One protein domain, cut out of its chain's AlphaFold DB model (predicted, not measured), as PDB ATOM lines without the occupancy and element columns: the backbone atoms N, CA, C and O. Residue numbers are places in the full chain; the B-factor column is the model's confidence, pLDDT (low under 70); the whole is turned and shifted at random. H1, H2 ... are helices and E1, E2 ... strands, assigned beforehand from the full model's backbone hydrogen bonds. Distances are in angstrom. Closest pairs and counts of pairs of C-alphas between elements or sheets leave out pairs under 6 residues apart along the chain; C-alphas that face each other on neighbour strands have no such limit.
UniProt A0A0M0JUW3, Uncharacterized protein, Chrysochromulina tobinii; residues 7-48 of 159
ATOM      1  N   GLY A   7     336.415 296.418 388.165       87.56
ATOM      2  CA  GLY A   7     336.777 296.410 389.575       87.56
ATOM      3  C   GLY A   7     335.601 296.026 390.459       87.56
ATOM      4  O   GLY A   7     334.589 295.510 389.981       87.56
ATOM      5  N   THR A   8     335.734 296.296 391.753       93.88
ATOM      6  CA  THR A   8     334.724 295.941 392.752       93.88
ATOM      7  C   THR A   8     333.640 297.009 392.856       93.88
ATOM      8  O   THR A   8     333.922 298.198 393.000       93.88
ATOM      9  N   CYS A   9     332.374 296.594 392.789       88.19
ATOM     10  CA  CYS A   9     331.243 297.507 392.920       88.19
ATOM     11  C   CYS A   9     331.098 297.998 394.363       88.19
ATOM     12  O   CYS A   9     330.767 297.218 395.249       88.19
ATOM     13  N   ALA A  10     331.178 299.306 394.579       85.62
ATOM     14  CA  ALA A  10     331.000 299.940 395.885       85.62
ATOM     15  C   ALA A  10     329.589 299.783 396.494       85.62
ATOM     16  O   ALA A  10     329.363 300.206 397.622       85.62
ATOM     17  N   HIS A  11     328.618 299.225 395.756       88.69
ATOM     18  CA  HIS A  11     327.252 299.002 396.252       88.69
ATOM     19  C   HIS A  11     326.906 297.548 396.539       88.69
ATOM     20  O   HIS A  11     326.228 297.263 397.515       88.69
ATOM     21  N   CYS A  12     327.274 296.646 395.629       91.31
ATOM     22  CA  CYS A  12     326.917 295.232 395.732       91.31
ATOM     23  C   CYS A  12     328.129 294.327 395.921       91.31
ATOM     24  O   CYS A  12     327.967 293.114 395.852       91.31
ATOM     25  N   GLU A  13     329.319 294.917 396.064       94.00
ATOM     26  CA  GLU A  13     330.594 294.245 396.351       94.00
ATOM     27  C   GLU A  13     331.000 293.180 395.323       94.00
ATOM     28  O   GLU A  13     331.967 292.457 395.509       94.00
ATOM     29  N   ALA A  14     330.296 293.108 394.190       87.88
ATOM     30  CA  ALA A  14     330.656 292.223 393.098       87.88
ATOM     31  C   ALA A  14     332.019 292.633 392.527       87.88
ATOM     32  O   ALA A  14     332.197 293.793 392.150       87.88
ATOM     33  N   GLU A  15     332.938 291.678 392.449       93.88
ATOM     34  CA  GLU A  15     334.291 291.835 391.914       93.88
ATOM     35  C   GLU A  15     334.322 291.648 390.388       93.88
ATOM     36  O   GLU A  15     333.408 291.059 389.805       93.88
ATOM     37  N   GLU A  16     335.373 292.157 389.735       89.69
ATOM     38  CA  GLU A  16     335.626 292.001 388.288       89.69
ATOM     39  C   GLU A  16     334.474 292.462 387.366       89.69
ATOM     40  O   GLU A  16     334.359 292.059 386.202       89.69
ATOM     41  N   VAL A  17     333.606 293.348 387.859       80.62
ATOM     42  CA  VAL A  17     332.477 293.890 387.097       80.62
ATOM     43  C   VAL A  17     332.850 295.200 386.420       80.62
ATOM     44  O   VAL A  17     333.686 295.961 386.895       80.62
ATOM     45  N   ILE A  18     332.179 295.501 385.307       79.75
ATOM     46  CA  ILE A  18     332.340 296.790 384.630       79.75
ATOM     47  C   ILE A  18     331.707 297.886 385.490       79.75
ATOM     48  O   ILE A  18     330.492 297.864 385.740       79.75
ATOM     49  N   LEU A  19     332.517 298.863 385.884       75.06
ATOM     50  CA  LEU A  19     332.108 300.013 386.672       75.06
ATOM     51  C   LEU A  19     331.794 301.177 385.736       75.06
ATOM     52  O   LEU A  19     332.622 301.594 384.932       75.06
ATOM     53  N   LYS A  20     330.559 301.673 385.805       73.94
ATOM     54  CA  LYS A  20     330.045 302.698 384.878       73.94
ATOM     55  C   LYS A  20     329.472 303.918 385.585       73.94
ATOM     56  O   LYS A  20     329.382 304.976 384.977       73.94
ATOM     57  N   TYR A  21     329.058 303.778 386.841       68.44
ATOM     58  CA  TYR A  21     328.285 304.801 387.542       68.44
ATOM     59  C   TYR A  21     329.023 305.311 388.782       68.44
ATOM     60  O   TYR A  21     329.913 304.640 389.304       68.44
ATOM     61  N   ALA A  22     328.649 306.517 389.224       68.62
ATOM     62  CA  ALA A  22     329.218 307.200 390.389       68.62
ATOM     63  C   ALA A  22     330.763 307.252 390.377       68.62
ATOM     64  O   ALA A  22     331.400 306.817 391.333       68.62
ATOM     65  N   ARG A  23     331.359 307.795 389.300       74.31
ATOM     66  CA  ARG A  23     332.822 307.855 389.070       74.31
ATOM     67  C   ARG A  23     333.484 306.478 388.950       74.31
ATOM     68  O   ARG A  23     334.463 306.190 389.619       74.31
ATOM     69  N   HIS A  24     332.902 305.598 388.135       76.62
ATOM     70  CA  HIS A  24     333.415 304.238 387.923       76.62
ATOM     71  C   HIS A  24     333.620 303.443 389.223       76.62
ATOM     72  O   HIS A  24     334.545 302.649 389.324       76.62
ATOM     73  N   THR A  25     332.730 303.620 390.203       79.81
ATOM     74  CA  THR A  25     332.742 302.843 391.457       79.81
ATOM     75  C   THR A  25     331.570 301.873 391.557       79.81
ATOM     76  O   THR A  25     331.605 300.938 392.350       79.81
ATOM     77  N   MET A  26     330.518 302.047 390.748       80.75
ATOM     78  CA  MET A  26     329.318 301.206 390.781       80.75
ATOM     79  C   MET A  26     329.066 300.512 389.442       80.75
ATOM     80  O   MET A  26     329.225 301.091 388.359       80.75
ATOM     81  N   CYS A  27     328.643 299.250 389.524       81.44
ATOM     82  CA  CYS A  27     328.385 298.405 388.366       81.44
ATOM     83  C   CYS A  27     327.020 298.681 387.718       81.44
ATOM     84  O   CYS A  27     326.214 299.473 388.199       81.44
ATOM     85  N   SER A  28     326.754 298.000 386.604       77.25
ATOM     86  CA  SER A  28     325.553 298.203 385.781       77.25
ATOM     87  C   SER A  28     324.304 297.435 386.217       77.25
ATOM     88  O   SER A  28     323.294 297.470 385.518       77.25
ATOM     89  N   LYS A  29     324.329 296.761 387.372       74.75
ATOM     90  CA  LYS A  29     323.123 296.123 387.918       74.75
ATOM     91  C   LYS A  29     322.099 297.195 388.301       74.75
ATOM     92  O   LYS A  29     322.466 298.223 388.864       74.75
ATOM     93  N   TYR A  30     320.819 296.923 388.058       66.62
ATOM     94  CA  TYR A  30     319.719 297.872 388.274       66.62
ATOM     95  C   TYR A  30     319.715 298.500 389.682       66.62
ATOM     96  O   TYR A  30     319.644 299.719 389.821       66.62
ATOM     97  N   ALA A  31     319.894 297.689 390.730       61.88
ATOM     98  CA  ALA A  31     319.981 298.188 392.106       61.88
ATOM     99  C   ALA A  31     321.172 299.149 392.317       61.88
ATOM    100  O   ALA A  31     321.032 300.186 392.961       61.88
ATOM    101  N   CYS A  32     322.326 298.859 391.707       71.44
ATOM    102  CA  CYS A  32     323.522 299.702 391.779       71.44
ATOM    103  C   CYS A  32     323.366 301.003 390.985       71.44
ATOM    104  O   CYS A  32     323.870 302.034 391.416       71.44
ATOM    105  N   GLN A  33     322.639 300.977 389.867       69.44
ATOM    106  CA  GLN A  33     322.283 302.177 389.105       69.44
ATOM    107  C   GLN A  33     321.361 303.098 389.912       69.44
ATOM    108  O   GLN A  33     321.616 304.299 389.991       69.44
ATOM    109  N   ALA A  34     320.325 302.542 390.545       63.28
ATOM    110  CA  ALA A  34     319.410 303.305 391.392       63.28
ATOM    111  C   ALA A  34     320.145 303.938 392.588       63.28
ATOM    112  O   ALA A  34     319.979 305.127 392.862       63.28
ATOM    113  N   ALA A  35     321.028 303.182 393.245       69.38
ATOM    114  CA  ALA A  35     321.867 303.695 394.325       69.38
ATOM    115  C   ALA A  35     322.858 304.772 393.843       69.38
ATOM    116  O   ALA A  35     323.021 305.798 394.502       69.38
ATOM    117  N   ALA A  36     323.467 304.595 392.665       68.06
ATOM    118  CA  ALA A  36     324.333 305.606 392.058       68.06
ATOM    119  C   ALA A  36     323.573 306.906 391.772       68.06
ATOM    120  O   ALA A  36     324.079 307.996 392.039       68.06
ATOM    121  N   HIS A  37     322.342 306.798 391.270       57.91
ATOM    122  CA  HIS A  37     321.478 307.941 391.005       57.91
ATOM    123  C   HIS A  37     321.142 308.707 392.292       57.91
ATOM    124  O   HIS A  37     321.233 309.934 392.317       57.91
ATOM    125  N   LEU A  38     320.847 308.000 393.388       68.75
ATOM    126  CA  LEU A  38     320.627 308.622 394.696       68.75
ATOM    127  C   LEU A  38     321.883 309.318 395.234       68.75
ATOM    128  O   LEU A  38     321.769 310.410 395.781       68.75
ATOM    129  N   LEU A  39     323.078 308.753 395.036       66.75
ATOM    130  CA  LEU A  39     324.337 309.407 395.419       66.75
ATOM    131  C   LEU A  39     324.602 310.675 394.603       66.75
ATOM    132  O   LEU A  39     325.054 311.677 395.153       66.75
ATOM    133  N   VAL A  40     324.290 310.662 393.307       60.25
ATOM    134  CA  VAL A  40     324.381 311.855 392.452       60.25
ATOM    135  C   VAL A  40     323.385 312.921 392.910       60.25
ATOM    136  O   VAL A  40     323.762 314.086 393.032       60.25
ATOM    137  N   ILE A  41     322.144 312.541 393.232       59.06
ATOM    138  CA  ILE A  41     321.145 313.461 393.796       59.06
ATOM    139  C   ILE A  41     321.610 314.012 395.146       59.06
ATOM    140  O   ILE A  41     321.532 315.215 395.352       59.06
ATOM    141  N   ALA A  42     322.131 313.169 396.039       61.41
ATOM    142  CA  ALA A  42     322.588 313.572 397.366       61.41
ATOM    143  C   ALA A  42     323.802 314.513 397.309       61.41
ATOM    144  O   ALA A  42     323.919 315.434 398.113       61.41
ATOM    145  N   ARG A  43     324.705 314.316 396.341       60.06
ATOM    146  CA  ARG A  43     325.811 315.249 396.070       60.06
ATOM    147  C   ARG A  43     325.281 316.581 395.553       60.06
ATOM    148  O   ARG A  43     325.639 317.621 396.093       60.06
ATOM    149  N   ARG A  44     324.344 316.544 394.602       51.19
ATOM    150  CA  ARG A  44     323.634 317.740 394.123       51.19
ATOM    151  C   ARG A  44     322.855 318.441 395.237       51.19
ATOM    152  O   ARG A  44     322.748 319.657 395.201       51.19
ATOM    153  N   SER A  45     322.311 317.711 396.210       47.41
ATOM    154  CA  SER A  45     321.551 318.286 397.323       47.41
ATOM    155  C   SER A  45     322.445 318.785 398.460       47.41
ATOM    156  O   SER A  45     322.092 319.764 399.102       47.41
ATOM    157  N   LYS A  46     323.615 318.178 398.701       46.94
ATOM    158  CA  LYS A  46     324.638 318.739 399.603       46.94
ATOM    159  C   LYS A  46     325.245 320.020 399.034       46.94
ATOM    160  O   LYS A  46     325.393 320.986 399.770       46.94
ATOM    161  N   ALA A  47     325.446 320.076 397.719       46.03
ATOM    162  CA  ALA A  47     325.728 321.324 397.012       46.03
ATOM    163  C   ALA A  47     324.553 322.335 397.057       46.03
ATOM    164  O   ALA A  47     324.739 323.496 396.725       46.03
ATOM    165  N   GLN A  48     323.340 321.922 397.467       37.59
ATOM    166  CA  GLN A  48     322.184 322.806 397.712       37.59
ATOM    167  C   GLN A  48     321.982 323.180 399.194       37.59
ATOM    168  O   GLN A  48     321.154 324.050 399.463       37.59
TER     169      GLN A  48
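This is residues 7 to 48 of the 159 residues of an uncharacterized protein of Chrysochromulina tobinii (UniProt A0A0M0JUW3). A small head of loops and one short strand, E1, gives way to one long helix, H1, whose residues 41 to 48 stick out free as an arm. In the head the backbone loops through residues 7 to 16, enters E1, and folds back to set residues 26 to 27 antiparallel beside residues 19 to 21. The printed part has 42 residues, with one named strand and then one named helix; the class is mixed, helices and strands. It is compact, with a radius of gyration of the C-alphas of 10.4 A, and spans 35 by 16 by 13 A, the arm adding to its length.

Start at C-alpha 7, at (336.777, 296.410, 389.575). Go on to C-alpha 17 at (332.477, 293.890, 387.097), where E1, residues 17 to 21, begins. Then find C-alpha 30 at (319.719, 297.872, 388.274); from there H1, residues 30 to 48, runs 26.8 A to C-alpha 48 at (322.184, 322.806, 397.712).

E1 pairs with no named strand, but its residues 19 to 21 pair antiparallel with the short stretch 26 to 27. A short link of 8 residues joins E1 to H1. Look at Tyr 21 and Ala 36 for the closest C-alphas of E1 and H1, 6.1 A apart. In H1 every O i to N i+4 pair is within hydrogen-bond range.

The C-alphas farthest apart are those of Glu 16 and Gln 48, 34.9 A. Without residues 41 to 48 the body spans 23 by 16 by 11 A. The printed part has no cut. In the B-factor column, mean pLDDT of the printed part is 72.0; residues 21 to 22, 30 to 31 and 33 to 48 are under 70.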